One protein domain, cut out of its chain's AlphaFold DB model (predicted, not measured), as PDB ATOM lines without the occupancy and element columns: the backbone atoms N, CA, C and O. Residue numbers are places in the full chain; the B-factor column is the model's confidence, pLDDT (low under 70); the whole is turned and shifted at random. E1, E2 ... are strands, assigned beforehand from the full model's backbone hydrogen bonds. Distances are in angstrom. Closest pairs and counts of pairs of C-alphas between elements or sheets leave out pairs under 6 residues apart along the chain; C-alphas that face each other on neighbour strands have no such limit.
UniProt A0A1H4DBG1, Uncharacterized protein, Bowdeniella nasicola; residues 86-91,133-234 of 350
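What this domain is: This is residues 86 to 91 and 133 to 234 of the 350 residues of an uncharacterized protein of Bowdeniella nasicola (UniProt A0A1H4DBG1). Two strongly twisted sheets, E4 E5 E6 E7 and E8 E9 E10, form a small sandwich whose strands run nearly in line, drawn close along E4 and E8. The hairpin E2 and E3 lies off at one end of the sandwich and adds to its length, and the short strand E1 lies near E4. The printed part has 108 residues and ten named strands, E1 to E10 in chain order, with no named helix; the class is all strand, and each sheet is antiparallel. It is compact, with a radius of gyration of the C-alphas of 14.3 A, yet elongated in outline, 52 by 32 by 22 A.

How they stand to each other: E1, residues 88 to 90, pairs with no named strand. E2, residues 133 to 140, and E3, residues 143 to 148, are a hairpin, with N 138 and O 145 2.9 A apart, within hydrogen-bond range. E4, residues 156 to 165, bends by 90 degrees at residue 160; its closest C-alphas to E1 are Val 164 and Ala 89, 6.4 A apart. E5, residues 168 to 175, E6, residues 178 to 185, and E7, residues 193 to 198, continue a meander from E4, each strand the antiparallel neighbour of the one before. N and O pairs within hydrogen-bond range are N 163 and O 170 for E4 and E5, 2.9 A; N 171 and O 182 for E5 and E6, 2.8 A; N 195 and O 181 for E6 and E7, 2.8 A. E8, residues 201 to 207, E9, residues 212 to 217, and E10, residues 224 to 230, are a second meander, with N 206 and O 213 at 2.9 A and N 216 and O 225 at 2.8 A, both within hydrogen-bond range. The sheet E4 E5 E6 E7 and the sheet E8 E9 E10 are a sandwich, two sheets face to face: the parts that face each other are 8.8 A centre to centre, and the strands of the one stand at 12 degrees to those of the other. The closest C-alphas of E4 and E8 are Ala 161 and Lys 204, 5.0 A apart; those of E7 and E10 are Asn 196 and Val 229, 7.0 A apart. E3 and E5 are apart.

Where its parts are: E1 begins at C-alpha 88 (35.640, 24.487, 28.925). From first to last C-alpha, E2 measures 22.0 A, E4 22.3 A, E5 20.7 A and E6 23.1 A. E10, 18.8 A long, ends at C-alpha 230 (54.795, 22.315, 31.339).

The domain as a whole: The C-alphas farthest apart, Asp 142 and Thr 221, are 52.1 A apart. Residues 92 to 132 are not printed; C-alphas 91 and 133 are 19.9 A apart across the cut. Of the links that are printed whole, none is long. Mean pLDDT of the printed part is 72.2; it is under 70 at residues 86 to 91, 133 to 161, 175 to 177 and 187 to 190.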
ATOM      1  N   LEU A  86      31.061  22.359  34.356       29.70
ATOM      2  CA  LEU A  86      31.513  22.447  32.969       29.70
ATOM      3  C   LEU A  86      32.744  23.367  32.866       29.70
ATOM      4  O   LEU A  86      32.619  24.566  32.634       29.70
ATOM      5  N   GLU A  87      33.948  22.817  33.046       35.06
ATOM      6  CA  GLU A  87      35.175  23.507  32.622       35.06
ATOM      7  C   GLU A  87      35.338  23.341  31.101       35.06
ATOM      8  O   GLU A  87      35.386  22.216  30.591       35.06
ATOM      9  N   TYR A  88      35.417  24.456  30.371       37.81
ATOM     10  CA  TYR A  88      35.640  24.487  28.925       37.81
ATOM     11  C   TYR A  88      36.880  25.313  28.580       37.81
ATOM     12  O   TYR A  88      37.224  26.275  29.267       37.81
ATOM     13  N   ALA A  89      37.550  24.936  27.493       34.84
ATOM     14  CA  ALA A  89      38.711  25.651  26.979       34.84
ATOM     15  C   ALA A  89      38.636  25.762  25.453       34.84
ATOM     16  O   ALA A  89      38.477  24.763  24.747       34.84
ATOM     17  N   VAL A  90      38.739  26.996  24.958       34.97
ATOM     18  CA  VAL A  90      38.505  27.367  23.558       34.97
ATOM     19  C   VAL A  90      39.837  27.562  22.836       34.97
ATOM     20  O   VAL A  90      40.744  28.202  23.365       34.97
ATOM     21  N   ARG A  91      39.958  27.037  21.613       35.44
ATOM     22  CA  ARG A  91      41.080  27.325  20.709       35.44
ATOM     23  C   ARG A  91      40.698  28.415  19.704       35.44
ATOM     24  O   ARG A  91      39.552  28.490  19.278       35.44
ATOM     25  N   VAL A 133      34.456  10.724  31.262       58.16
ATOM     26  CA  VAL A 133      34.709  10.857  29.816       58.16
ATOM     27  C   VAL A 133      35.047  12.313  29.511       58.16
ATOM     28  O   VAL A 133      34.256  13.214  29.773       58.16
ATOM     29  N   ILE A 134      36.223  12.551  28.934       61.22
ATOM     30  CA  ILE A 134      36.566  13.863  28.374       61.22
ATOM     31  C   ILE A 134      36.154  13.845  26.899       61.22
ATOM     32  O   ILE A 134      36.540  12.925  26.176       61.22
ATOM     33  N   GLU A 135      35.390  14.836  26.446       61.22
ATOM     34  CA  GLU A 135      35.026  14.987  25.036       61.22
ATOM     35  C   GLU A 135      35.810  16.151  24.412       61.22
ATOM     36  O   GLU A 135      35.967  17.224  24.999       61.22
ATOM     37  N   GLU A 136      36.307  15.960  23.192       60.53
ATOM     38  CA  GLU A 136      36.654  17.095  22.339       60.53
ATOM     39  C   GLU A 136      35.438  17.449  21.480       60.53
ATOM     40  O   GLU A 136      34.871  16.572  20.823       60.53
ATOM     41  N   ILE A 137      35.049  18.722  21.472       58.31
ATOM     42  CA  ILE A 137      34.006  19.264  20.602       58.31
ATOM     43  C   ILE A 137      34.677  20.146  19.550       58.31
ATOM     44  O   ILE A 137      35.026  21.297  19.797       58.31
ATOM     45  N   THR A 138      34.868  19.599  18.354       55.56
ATOM     46  CA  THR A 138      35.329  20.365  17.193       55.56
ATOM     47  C   THR A 138      34.137  21.023  16.507       55.56
ATOM     48  O   THR A 138      33.124  20.361  16.276       55.56
ATOM     49  N   ILE A 139      34.263  22.302  16.156       51.12
ATOM     50  CA  ILE A 139      33.284  23.040  15.351       51.12
ATOM     51  C   ILE A 139      33.972  23.429  14.036       51.12
ATOM     52  O   ILE A 139      34.954  24.173  14.032       51.12
ATOM     53  N   ASP A 140      33.484  22.878  12.923       50.88
ATOM     54  CA  ASP A 140      33.978  23.151  11.567       50.88
ATOM     55  C   ASP A 140      32.803  23.626  10.699       50.88
ATOM     56  O   ASP A 140      31.993  22.822  10.222       50.88
ATOM     57  N   GLY A 141      32.655  24.952  10.595       54.97
ATOM     58  CA  GLY A 141      31.451  25.603  10.072       54.97
ATOM     59  C   GLY A 141      30.197  25.129  10.810       54.97
ATOM     60  O   GLY A 141      30.140  25.133  12.037       54.97
ATOM     61  N   ASP A 142      29.215  24.645  10.049       48.75
ATOM     62  CA  ASP A 142      27.948  24.080  10.525       48.75
ATOM     63  C   ASP A 142      28.094  22.798  11.368       48.75
ATOM     64  O   ASP A 142      27.132  22.344  11.992       48.75
ATOM     65  N   THR A 143      29.261  22.146  11.343       44.81
ATOM     66  CA  THR A 143      29.412  20.775  11.843       44.81
ATOM     67  C   THR A 143      30.006  20.745  13.246       44.81
ATOM     68  O   THR A 143      31.213  20.902  13.429       44.81
ATOM     69  N   LEU A 144      29.166  20.438  14.240       52.53
ATOM     70  CA  LEU A 144      29.606  20.072  15.587       52.53
ATOM     71  C   LEU A 144      29.968  18.580  15.628       52.53
ATOM     72  O   LEU A 144      29.104  17.709  15.504       52.53
ATOM     73  N   ARG A 145      31.247  18.273  15.859       58.91
ATOM     74  CA  ARG A 145      31.760  16.910  16.037       58.91
ATOM     75  C   ARG A 145      32.207  16.697  17.482       58.91
ATOM     76  O   ARG A 145      33.169  17.312  17.926       58.91
ATOM     77  N   ARG A 146      31.576  15.750  18.184       64.69
ATOM     78  CA  ARG A 146      32.047  15.261  19.491       64.69
ATOM     79  C   ARG A 146      32.926  14.029  19.311       64.69
ATOM     80  O   ARG A 146      32.528  13.084  18.631       64.69
ATOM     81  N   THR A 147      34.103  14.031  19.923       64.56
ATOM     82  CA  THR A 147      35.040  12.903  19.913       64.56
ATOM     83  C   THR A 147      35.385  12.535  21.358       64.56
ATOM     84  O   THR A 147      36.101  13.295  22.011       64.56
ATOM     85  N   PRO A 148      34.894  11.399  21.891       65.56
ATOM     86  CA  PRO A 148      35.246  10.964  23.236       65.56
ATOM     87  C   PRO A 148      36.716  10.547  23.274       65.56
ATOM     88  O   PRO A 148      37.185   9.747  22.459       65.56
ATOM     89  N   MET A 149      37.458  11.080  24.237       67.50
ATOM     90  CA  MET A 149      38.865  10.764  24.401       67.50
ATOM     91  C   MET A 149      39.065   9.426  25.101       67.50
ATOM     92  O   MET A 149      38.608   9.208  26.222       67.50
ATOM     93  N   SER A 150      39.845   8.550  24.472       67.50
ATOM     94  CA  SER A 150      40.360   7.357  25.143       67.50
ATOM     95  C   SER A 150      41.408   7.748  26.184       67.50
ATOM     96  O   SER A 150      42.395   8.417  25.856       67.50
ATOM     97  N   SER A 151      41.225   7.291  27.424       64.12
ATOM     98  CA  SER A 151      42.262   7.385  28.445       64.12
ATOM     99  C   SER A 151      43.453   6.466  28.119       64.12
ATOM    100  O   SER A 151      43.309   5.483  27.382       64.12
ATOM    101  N   PRO A 152      44.649   6.751  28.667       65.19
ATOM    102  CA  PRO A 152      45.790   5.842  28.578       65.19
ATOM    103  C   PRO A 152      45.473   4.477  29.216       65.19
ATOM    104  O   PRO A 152      44.780   4.418  30.230       65.19
ATOM    105  N   GLU A 153      46.006   3.391  28.642       65.12
ATOM    106  CA  GLU A 153      45.629   1.988  28.917       65.12
ATOM    107  C   GLU A 153      45.190   1.675  30.364       65.12
ATOM    108  O   GLU A 153      46.000   1.551  31.289       65.12
ATOM    109  N   GLY A 154      43.881   1.475  30.547       60.44
ATOM    110  CA  GLY A 154      43.298   1.015  31.810       60.44
ATOM    111  C   GLY A 154      43.442   1.994  32.980       60.44
ATOM    112  O   GLY A 154      43.409   1.555  34.134       60.44
ATOM    113  N   GLN A 155      43.639   3.284  32.700       66.50
ATOM    114  CA  GLN A 155      43.557   4.355  33.687       66.50
ATOM    115  C   GLN A 155      42.203   5.045  33.615       66.50
ATOM    116  O   GLN A 155      41.657   5.243  32.530       66.50
ATOM    117  N   ASN A 156      41.688   5.451  34.773       63.91
ATOM    118  CA  ASN A 156      40.504   6.287  34.818       63.91
ATOM    119  C   ASN A 156      40.948   7.735  34.972       63.91
ATOM    120  O   ASN A 156      41.618   8.105  35.941       63.91
ATOM    121  N   PHE A 157      40.497   8.541  34.021       62.03
ATOM    122  CA  PHE A 157      40.308   9.959  34.231       62.03
ATOM    123  C   PHE A 157      39.510  10.150  35.545       62.03
ATOM    124  O   PHE A 157      38.559   9.412  35.817       62.03
ATOM    125  N   ARG A 158      40.027  11.014  36.428       55.69
ATOM    126  CA  ARG A 158      39.607  11.191  37.830       55.69
ATOM    127  C   ARG A 158      39.763  12.668  38.184       55.69
ATOM    128  O   ARG A 158      40.820  13.063  38.672       55.69
ATOM    129  N   PHE A 159      38.753  13.480  37.878       52.69
ATOM    130  CA  PHE A 159      39.011  14.893  37.588       52.69
ATOM    131  C   PHE A 159      38.317  15.953  38.429       52.69
ATOM    132  O   PHE A 159      37.116  15.910  38.671       52.69
ATOM    133  N   ALA A 160      39.122  16.964  38.767       48.97
ATOM    134  CA  ALA A 160      38.710  18.268  39.275       48.97
ATOM    135  C   ALA A 160      39.453  19.442  38.586       48.97
ATOM    136  O   ALA A 160      39.374  20.561  39.082       48.97
ATOM    137  N   ALA A 161      40.207  19.195  37.497       63.56
ATOM    138  CA  ALA A 161      40.801  20.252  36.667       63.56
ATOM    139  C   ALA A 161      41.340  19.779  35.306       63.56
ATOM    140  O   ALA A 161      42.067  18.781  35.224       63.56
ATOM    141  N   ILE A 162      41.094  20.588  34.274       71.62
ATOM    142  CA  ILE A 162      41.722  20.501  32.945       71.62
ATOM    143  C   ILE A 162      42.501  21.799  32.659       71.62
ATOM    144  O   ILE A 162      42.222  22.856  33.220       71.62
ATOM    145  N   ALA A 163      43.515  21.721  31.798       74.12
ATOM    146  CA  ALA A 163      44.205  22.872  31.226       74.12
ATOM    147  C   ALA A 163      44.336  22.719  29.703       74.12
ATOM    148  O   ALA A 163      44.304  21.601  29.179       74.12
ATOM    149  N   VAL A 164      44.482  23.847  29.004       72.00
ATOM    150  CA  VAL A 164      44.828  23.898  27.580       72.00
ATOM    151  C   VAL A 164      45.930  24.929  27.373       72.00
ATOM    152  O   VAL A 164      45.843  26.043  27.883       72.00
ATOM    153  N   LEU A 165      46.949  24.546  26.604       73.75
ATOM    154  CA  LEU A 165      48.079  25.383  26.203       73.75
ATOM    155  C   LEU A 165      48.546  24.955  24.807       73.75
ATOM    156  O   LEU A 165      48.656  23.757  24.547       73.75
ATOM    157  N   ASP A 166      48.807  25.910  23.910       73.50
ATOM    158  CA  ASP A 166      49.363  25.691  22.561       73.50
ATOM    159  C   ASP A 166      48.659  24.604  21.727       73.50
ATOM    160  O   ASP A 166      49.280  23.801  21.024       73.50
ATOM    161  N   GLY A 167      47.327  24.549  21.816       70.69
ATOM    162  CA  GLY A 167      46.526  23.538  21.120       70.69
ATOM    163  C   GLY A 167      46.706  22.117  21.666       70.69
ATOM    164  O   GLY A 167      46.386  21.156  20.968       70.69
ATOM    165  N   LYS A 168      47.197  21.969  22.900       78.12
ATOM    166  CA  LYS A 168      47.254  20.710  23.644       78.12
ATOM    167  C   LYS A 168      46.413  20.789  24.901       78.12
ATOM    168  O   LYS A 168      46.461  21.792  25.607       78.12
ATOM    169  N   GLY A 169      45.702  19.710  25.199       78.25
ATOM    170  CA  GLY A 169      45.044  19.537  26.487       78.25
ATOM    171  C   GLY A 169      45.974  18.870  27.496       78.25
ATOM    172  O   GLY A 169      46.849  18.075  27.128       78.25
ATOM    173  N   GLN A 170      45.795  19.197  28.772       82.81
ATOM    174  CA  GLN A 170      46.480  18.582  29.906       82.81
ATOM    175  C   GLN A 170      45.475  18.253  31.010       82.81
ATOM    176  O   GLN A 170      44.583  19.046  31.309       82.81
ATOM    177  N   ALA A 171      45.616  17.074  31.619       80.12
ATOM    178  CA  ALA A 171      44.637  16.562  32.566       80.12
ATOM    179  C   ALA A 171      45.256  15.526  33.552       80.12
ATOM    180  O   ALA A 171      45.700  14.456  33.151       80.12
ATOM    181  N   VAL A 172      45.239  15.811  34.861       78.19
ATOM    182  CA  VAL A 172      45.485  14.905  36.016       78.19
ATOM    183  C   VAL A 172      44.685  13.573  36.018       78.19
ATOM    184  O   VAL A 172      43.564  13.491  36.510       78.19
ATOM    185  N   THR A 173      45.279  12.471  35.566       77.44
ATOM    186  CA  THR A 173      44.690  11.121  35.652       77.44
ATOM    187  C   THR A 173      45.246  10.303  36.823       77.44
ATOM    188  O   THR A 173      46.408  10.447  37.214       77.44
ATOM    189  N   ASN A 174      44.430   9.396  37.368       71.69
ATOM    190  CA  ASN A 174      44.842   8.459  38.413       71.69
ATOM    191  C   ASN A 174      45.283   7.127  37.791       71.69
ATOM    192  O   ASN A 174      44.502   6.442  37.123       71.69
ATOM    193  N   GLY A 175      46.534   6.747  38.045       63.97
ATOM    194  CA  GLY A 175      47.112   5.491  37.601       63.97
ATOM    195  C   GLY A 175      47.456   4.544  38.744       63.97
ATOM    196  O   GLY A 175      47.669   4.934  39.889       63.97
ATOM    197  N   LYS A 176      47.667   3.269  38.396       64.38
ATOM    198  CA  LYS A 176      48.090   2.193  39.323       64.38
ATOM    199  C   LYS A 176      49.395   2.470  40.101       64.38
ATOM    200  O   LYS A 176      49.768   1.660  40.944       64.38
ATOM    201  N   LYS A 177      50.120   3.547  39.776       66.69
ATOM    202  CA  LYS A 177      51.426   3.920  40.346       66.69
ATOM    203  C   LYS A 177      51.495   5.359  40.886       66.69
ATOM    204  O   LYS A 177      52.573   5.757  41.305       66.69
ATOM    205  N   GLY A 178      50.401   6.127  40.864       77.44
ATOM    206  CA  GLY A 178      50.403   7.541  41.261       77.44
ATOM    207  C   GLY A 178      49.482   8.403  40.398       77.44
ATOM    208  O   GLY A 178      48.653   7.882  39.649       77.44
ATOM    209  N   TRP A 179      49.646   9.719  40.495       83.88
ATOM    210  CA  TRP A 179      48.897  10.708  39.721       83.88
ATOM    211  C   TRP A 179      49.763  11.217  38.579       83.88
ATOM    212  O   TRP A 179      50.882  11.663  38.800       83.88
ATOM    213  N   CYS A 180      49.267  11.132  37.354       84.62
ATOM    214  CA  CYS A 180      50.002  11.521  36.155       84.62
ATOM    215  C   CYS A 180      49.241  12.616  35.420       84.62
ATOM    216  O   CYS A 180      48.021  12.694  35.536       84.62
ATOM    217  N   VAL A 181      49.916  13.406  34.594       86.06
ATOM    218  CA  VAL A 181      49.221  14.304  33.668       86.06
ATOM    219  C   VAL A 181      49.078  13.601  32.320       86.06
ATOM    220  O   VAL A 181      50.054  13.276  31.659       86.06
ATOM    221  N   ALA A 182      47.851  13.324  31.901       84.69
ATOM    222  CA  ALA A 182      47.544  12.948  30.531       84.69
ATOM    223  C   ALA A 182      47.589  14.197  29.634       84.69
ATOM    224  O   ALA A 182      47.095  15.253  30.019       84.69
ATOM    225  N   THR A 183      48.157  14.085  28.434       85.50
ATOM    226  CA  THR A 183      48.169  15.160  27.431       85.50
ATOM    227  C   THR A 183      47.887  14.631  26.028       85.50
ATOM    228  O   THR A 183      48.220  13.487  25.708       85.50
ATOM    229  N   TRP A 184      47.254  15.454  25.196       80.12
ATOM    230  CA  TRP A 184      46.878  15.142  23.817       80.12
ATOM    231  C   TRP A 184      46.961  16.398  22.943       80.12
ATOM    232  O   TRP A 184      46.896  17.517  23.454       80.12
ATOM    233  N   ASP A 185      47.091  16.208  21.630       81.19
ATOM    234  CA  ASP A 185      46.941  17.295  20.662       81.19
ATOM    235  C   ASP A 185      45.442  17.509  20.390       81.19
ATOM    236  O   ASP A 185      44.750  16.574  19.986       81.19
ATOM    237  N   ILE A 186      44.946  18.730  20.578       71.75
ATOM    238  CA  ILE A 186      43.545  19.095  20.333       71.75
ATOM    239  C   ILE A 186      43.316  19.241  18.819       71.75
ATOM    240  O   ILE A 186      44.108  19.874  18.108       71.75
ATOM    241  N   GLY A 187      42.215  18.687  18.317       66.75
ATOM    242  CA  GLY A 187      41.864  18.647  16.897       66.75
ATOM    243  C   GLY A 187      42.521  17.486  16.161       66.75
ATOM    244  O   GLY A 187      42.671  17.532  14.939       66.75
ATOM    245  N   ARG A 188      42.978  16.459  16.890       69.12
ATOM    246  CA  ARG A 188      43.621  15.269  16.325       69.12
ATOM    247  C   ARG A 188      43.074  14.001  16.959       69.12
ATOM    248  O   ARG A 188      42.969  13.890  18.175       69.12
ATOM    249  N   GLU A 189      42.838  12.992  16.125       65.75
ATOM    250  CA  GLU A 189      42.466  11.636  16.545       65.75
ATOM    251  C   GLU A 189      43.682  10.893  17.137       65.75
ATOM    252  O   GLU A 189      44.175   9.902  16.600       65.75
ATOM    253  N   THR A 190      44.215  11.411  18.244       68.19
ATOM    254  CA  THR A 190      45.343  10.832  18.981       68.19
ATOM    255  C   THR A 190      44.916  10.456  20.389       68.19
ATOM    256  O   THR A 190      44.291  11.251  21.082       68.19
ATOM    257  N   GLN A 191      45.289   9.256  20.836       73.88
ATOM    258  CA  GLN A 191      45.112   8.871  22.235       73.88
ATOM    259  C   GLN A 191      45.929   9.786  23.150       73.88
ATOM    260  O   GLN A 191      47.072  10.139  22.832       73.88
ATOM    261  N   ALA A 192      45.360  10.114  24.311       78.94
ATOM    262  CA  ALA A 192      46.081  10.828  25.349       78.94
ATOM    263  C   ALA A 192      47.298  10.013  25.822       78.94
ATOM    264  O   ALA A 192      47.277   8.781  25.871       78.94
ATOM    265  N   LYS A 193      48.375  10.708  26.186       85.62
ATOM    266  CA  LYS A 193      49.636  10.122  26.655       85.62
ATOM    267  C   LYS A 193      49.913  10.562  28.078       85.62
ATOM    268  O   LYS A 193      49.759  11.737  28.393       85.62
ATOM    269  N   LEU A 194      50.362   9.638  28.922       85.06
ATOM    270  CA  LEU A 194      50.854   9.978  30.255       85.06
ATOM    271  C   LEU A 194      52.201  10.692  30.141       85.06
ATOM    272  O   LEU A 194      53.144  10.163  29.553       85.06
ATOM    273  N   VAL A 195      52.286  11.860  30.759       84.81
ATOM    274  CA  VAL A 195      53.511  12.590  31.079       84.81
ATOM    275  C   VAL A 195      53.528  12.864  32.583       84.81
ATOM    276  O   VAL A 195      52.485  12.804  33.232       84.81
ATOM    277  N   ASN A 196      54.715  13.125  33.134       84.31
ATOM    278  CA  ASN A 196      54.940  13.642  34.489       84.31
ATOM    279  C   ASN A 196      54.043  12.990  35.567       84.31
ATOM    280  O   ASN A 196      52.969  13.486  35.908       84.31
ATOM    281  N   CYS A 197      54.483  11.832  36.067       86.69
ATOM    282  CA  CYS A 197      53.808  11.094  37.132       86.69
ATOM    283  C   CYS A 197      54.426  11.395  38.500       86.69
ATOM    284  O   CYS A 197      55.647  11.365  38.650       86.69
ATOM    285  N   TYR A 198      53.564  11.590  39.491       84.81
ATOM    286  CA  TYR A 198      53.877  11.984  40.858       84.81
ATOM    287  C   TYR A 198      53.262  10.992  41.858       84.81
ATOM    288  O   TYR A 198      52.243  10.344  41.595       84.81
ATOM    289  N   ASP A 199      53.893  10.867  43.019       84.06
ATOM    290  CA  ASP A 199      53.403  10.121  44.182       84.06
ATOM    291  C   ASP A 199      52.423  10.944  45.045       84.06
ATOM    292  O   ASP A 199      51.553  10.378  45.718       84.06
ATOM    293  N   THR A 200      52.509  12.274  44.974       83.12
ATOM    294  CA  THR A 200      51.535  13.229  45.522       83.12
ATOM    295  C   THR A 200      50.211  13.216  44.748       83.12
ATOM    296  O   THR A 200      50.149  12.804  43.589       83.12
ATOM    297  N   ILE A 201      49.117  13.665  45.380       83.38
ATOM    298  CA  ILE A 201      47.867  13.921  44.646       83.38
ATOM    299  C   ILE A 201      47.998  15.269  43.940       83.38
ATOM    300  O   ILE A 201      48.365  16.248  44.583       83.38
ATOM    301  N   LEU A 202      47.619  15.339  42.665       80.44
ATOM    302  CA  LEU A 202      47.360  16.606  41.984       80.44
ATOM    303  C   LEU A 202      45.856  16.917  42.048       80.44
ATOM    304  O   LEU A 202      45.036  16.020  41.864       80.44
ATOM    305  N   PHE A 203      45.493  18.169  42.323       71.75
ATOM    306  CA  PHE A 203      44.095  18.588  42.524       71.75
ATOM    307  C   PHE A 203      43.608  19.555  41.459       71.75
ATOM    308  O   PHE A 203      42.475  19.448  41.002       71.75
ATOM    309  N   LYS A 204      44.460  20.515  41.092       77.81
ATOM    310  CA  LYS A 204      44.114  21.590  40.170       77.81
ATOM    311  C   LYS A 204      45.223  21.797  39.152       77.81
ATOM    312  O   LYS A 204      46.388  21.738  39.527       77.81
ATOM    313  N   LEU A 205      44.851  22.098  37.912       79.81
ATOM    314  CA  LEU A 205      45.727  22.667  36.894       79.81
ATOM    315  C   LEU A 205      45.420  24.158  36.715       79.81
ATOM    316  O   LEU A 205      44.286  24.605  36.921       79.81
ATOM    317  N   THR A 206      46.434  24.935  36.350       81.75
ATOM    318  CA  THR A 206      46.277  26.327  35.912       81.75
ATOM    319  C   THR A 206      47.158  26.534  34.689       81.75
ATOM    320  O   THR A 206      48.379  26.421  34.789       81.75
ATOM    321  N   ALA A 207      46.538  26.788  33.537       77.62
ATOM    322  CA  ALA A 207      47.242  27.260  32.353       77.62
ATOM    323  C   ALA A 207      47.543  28.759  32.486       77.62
ATOM    324  O   ALA A 207      46.783  29.507  33.105       77.62
ATOM    325  N   GLY A 208      48.641  29.181  31.875       76.62
ATOM    326  CA  GLY A 208      48.922  30.574  31.552       76.62
ATOM    327  C   GLY A 208      49.613  30.654  30.195       76.62
ATOM    328  O   GLY A 208      49.631  29.670  29.461       76.62
ATOM    329  N   THR A 209      50.192  31.798  29.853       77.50
ATOM    330  CA  THR A 209      50.778  32.033  28.522       77.50
ATOM    331  C   THR A 209      52.040  31.213  28.258       77.50
ATOM    332  O   THR A 209      52.293  30.815  27.126       77.50
ATOM    333  N   THR A 210      52.820  30.926  29.303       81.00
ATOM    334  CA  THR A 210      54.141  30.281  29.205       81.00
ATOM    335  C   THR A 210      54.183  28.840  29.722       81.00
ATOM    336  O   THR A 210      55.236  28.202  29.679       81.00
ATOM    337  N   GLY A 211      53.068  28.287  30.217       87.31
ATOM    338  CA  GLY A 211      53.085  26.957  30.823       87.31
ATOM    339  C   GLY A 211      51.791  26.507  31.499       87.31
ATOM    340  O   GLY A 211      50.750  27.164  31.444       87.31
ATOM    341  N   VAL A 212      51.887  25.371  32.190       86.00
ATOM    342  CA  VAL A 212      50.830  24.799  33.031       86.00
ATOM    343  C   VAL A 212      51.422  24.448  34.391       86.00
ATOM    344  O   VAL A 212      52.412  23.719  34.468       86.00
ATOM    345  N   THR A 213      50.790  24.918  35.466       90.00
ATOM    346  CA  THR A 213      51.120  24.533  36.846       90.00
ATOM    347  C   THR A 213      50.086  23.564  37.414       90.00
ATOM    348  O   THR A 213      48.944  23.513  36.948       90.00
ATOM    349  N   ALA A 214      50.472  22.804  38.443       88.06
ATOM    350  CA  ALA A 214      49.560  21.979  39.229       88.06
ATOM    351  C   ALA A 214      49.639  22.302  40.722       88.06
ATOM    352  O   ALA A 214      50.728  22.478  41.263       88.06
ATOM    353  N   LEU A 215      48.488  22.292  41.399       87.31
ATOM    354  CA  LEU A 215      48.414  22.213  42.857       87.31
ATOM    355  C   LEU A 215      48.532  20.747  43.278       87.31
ATOM    356  O   LEU A 215      47.597  19.962  43.089       87.31
ATOM    357  N   ALA A 216      49.678  20.397  43.849       88.50
ATOM    358  CA  ALA A 216      49.936  19.113  44.477       88.50
ATOM    359  C   ALA A 216      49.623  19.172  45.982       88.50
ATOM    360  O   ALA A 216      49.796  20.209  46.625       88.50
ATOM    361  N   ALA A 217      49.213  18.048  46.573       84.12
ATOM    362  CA  ALA A 217      49.290  17.854  48.019       84.12
ATOM    363  C   ALA A 217      49.916  16.507  48.373       84.12
ATOM    364  O   ALA A 217      49.561  15.449  47.835       84.12
ATOM    365  N   ASP A 218      50.823  16.564  49.336       82.62
ATOM    366  CA  ASP A 218      51.434  15.405  49.958       82.62
ATOM    367  C   ASP A 218      50.538  14.911  51.103       82.62
ATOM    368  O   ASP A 218      50.284  15.602  52.092       82.62
ATOM    369  N   LYS A 219      50.061  13.672  50.969       74.50
ATOM    370  CA  LYS A 219      49.221  12.990  51.965       74.50
ATOM    371  C   LYS A 219      49.937  12.714  53.286       74.50
ATOM    372  O   LYS A 219      49.270  12.549  54.302       74.50
ATOM    373  N   SER A 220      51.260  12.584  53.271       79.62
ATOM    374  CA  SER A 220      52.045  12.227  54.452       79.62
ATOM    375  C   SER A 220      52.271  13.438  55.358       79.62
ATOM    376  O   SER A 220      52.061  13.356  56.567       79.62
ATOM    377  N   THR A 221      52.608  14.584  54.765       80.69
ATOM    378  CA  THR A 221      52.881  15.843  55.475       80.69
ATOM    379  C   THR A 221      51.667  16.766  55.589       80.69
ATOM    380  O   THR A 221      51.706  17.709  56.371       80.69
ATOM    381  N   HIS A 222      50.590  16.498  54.839       78.06
ATOM    382  CA  HIS A 222      49.422  17.380  54.670       78.06
ATOM    383  C   HIS A 222      49.773  18.763  54.087       78.06
ATOM    384  O   HIS A 222      48.978  19.699  54.170       78.06
ATOM    385  N   THR A 223      50.951  18.893  53.469       84.12
ATOM    386  CA  THR A 223      51.378  20.123  52.799       84.12
ATOM    387  C   THR A 223      50.831  20.188  51.379       84.12
ATOM    388  O   THR A 223      50.675  19.169  50.701       84.12
ATOM    389  N   ARG A 224      50.531  21.408  50.927       88.19
ATOM    390  CA  ARG A 224      50.208  21.717  49.533       88.19
ATOM    391  C   ARG A 224      51.362  22.490  48.916       88.19
ATOM    392  O   ARG A 224      51.980  23.303  49.600       88.19
ATOM    393  N   SER A 225      51.620  22.253  47.637       91.38
ATOM    394  CA  SER A 225      52.583  23.036  46.875       91.38
ATOM    395  C   SER A 225      52.212  23.133  45.403       91.38
ATOM    396  O   SER A 225      51.572  22.243  44.839       91.38
ATOM    397  N   ILE A 226      52.628  24.225  44.773       92.50
ATOM    398  CA  ILE A 226      52.518  24.411  43.332       92.50
ATOM    399  C   ILE A 226      53.780  23.868  42.662       92.50
ATOM    400  O   ILE A 226      54.901  24.158  43.081       92.50
ATOM    401  N   ILE A 227      53.584  23.096  41.597       91.75
ATOM    402  CA  ILE A 227      54.646  22.544  40.754       91.75
ATOM    403  C   ILE A 227      54.438  22.944  39.293       91.75
ATOM    404  O   ILE A 227      53.303  23.162  38.858       91.75
ATOM    405  N   SER A 228      55.524  23.004  38.521       91.75
ATOM    406  CA  SER A 228      55.431  23.099  37.062       91.75
ATOM    407  C   SER A 228      55.079  21.736  36.460       91.75
ATOM    408  O   SER A 228      55.557  20.694  36.922       91.75
ATOM    409  N   VAL A 229      54.222  21.743  35.441       89.19
ATOM    410  CA  VAL A 229      53.847  20.565  34.640       89.19
ATOM    411  C   VAL A 229      54.381  20.705  33.217       89.19
ATOM    412  O   VAL A 229      54.864  19.726  32.646       89.19
ATOM    413  N   VAL A 230      54.280  21.910  32.654       87.44
ATOM    414  CA  VAL A 230      54.795  22.315  31.339       87.44
ATOM    415  C   VAL A 230      55.302  23.750  31.466       87.44
ATOM    416  O   VAL A 230      54.621  24.565  32.081       87.44
ATOM    417  N   GLY A 231      56.442  24.062  30.850       86.31
ATOM    418  CA  GLY A 231      57.101  25.367  30.957       86.31
ATOM    419  C   GLY A 231      58.230  25.355  31.987       86.31
ATOM    420  O   GLY A 231      58.712  24.288  32.374       86.31
ATOM    421  N   ASP A 232      58.656  26.544  32.407       83.38
ATOM    422  CA  ASP A 232      59.737  26.723  33.380       83.38
ATOM    423  C   ASP A 232      59.328  26.320  34.808       83.38
ATOM    424  O   ASP A 232      58.144  26.160  35.130       83.38
ATOM    425  N   ASP A 233      60.318  26.143  35.686       88.19
ATOM    426  CA  ASP A 233      60.095  25.835  37.099       88.19
ATOM    427  C   ASP A 233      59.415  26.995  37.846       88.19
ATOM    428  O   ASP A 233      59.741  28.170  37.676       88.19
ATOM    429  N   VAL A 234      58.496  26.648  38.750       90.94
ATOM    430  CA  VAL A 234      57.819  27.622  39.616       90.94
ATOM    431  C   VAL A 234      58.802  28.119  40.692       90.94
ATOM    432  O   VAL A 234      59.367  27.284  41.406       90.94
TER     433      VAL A 234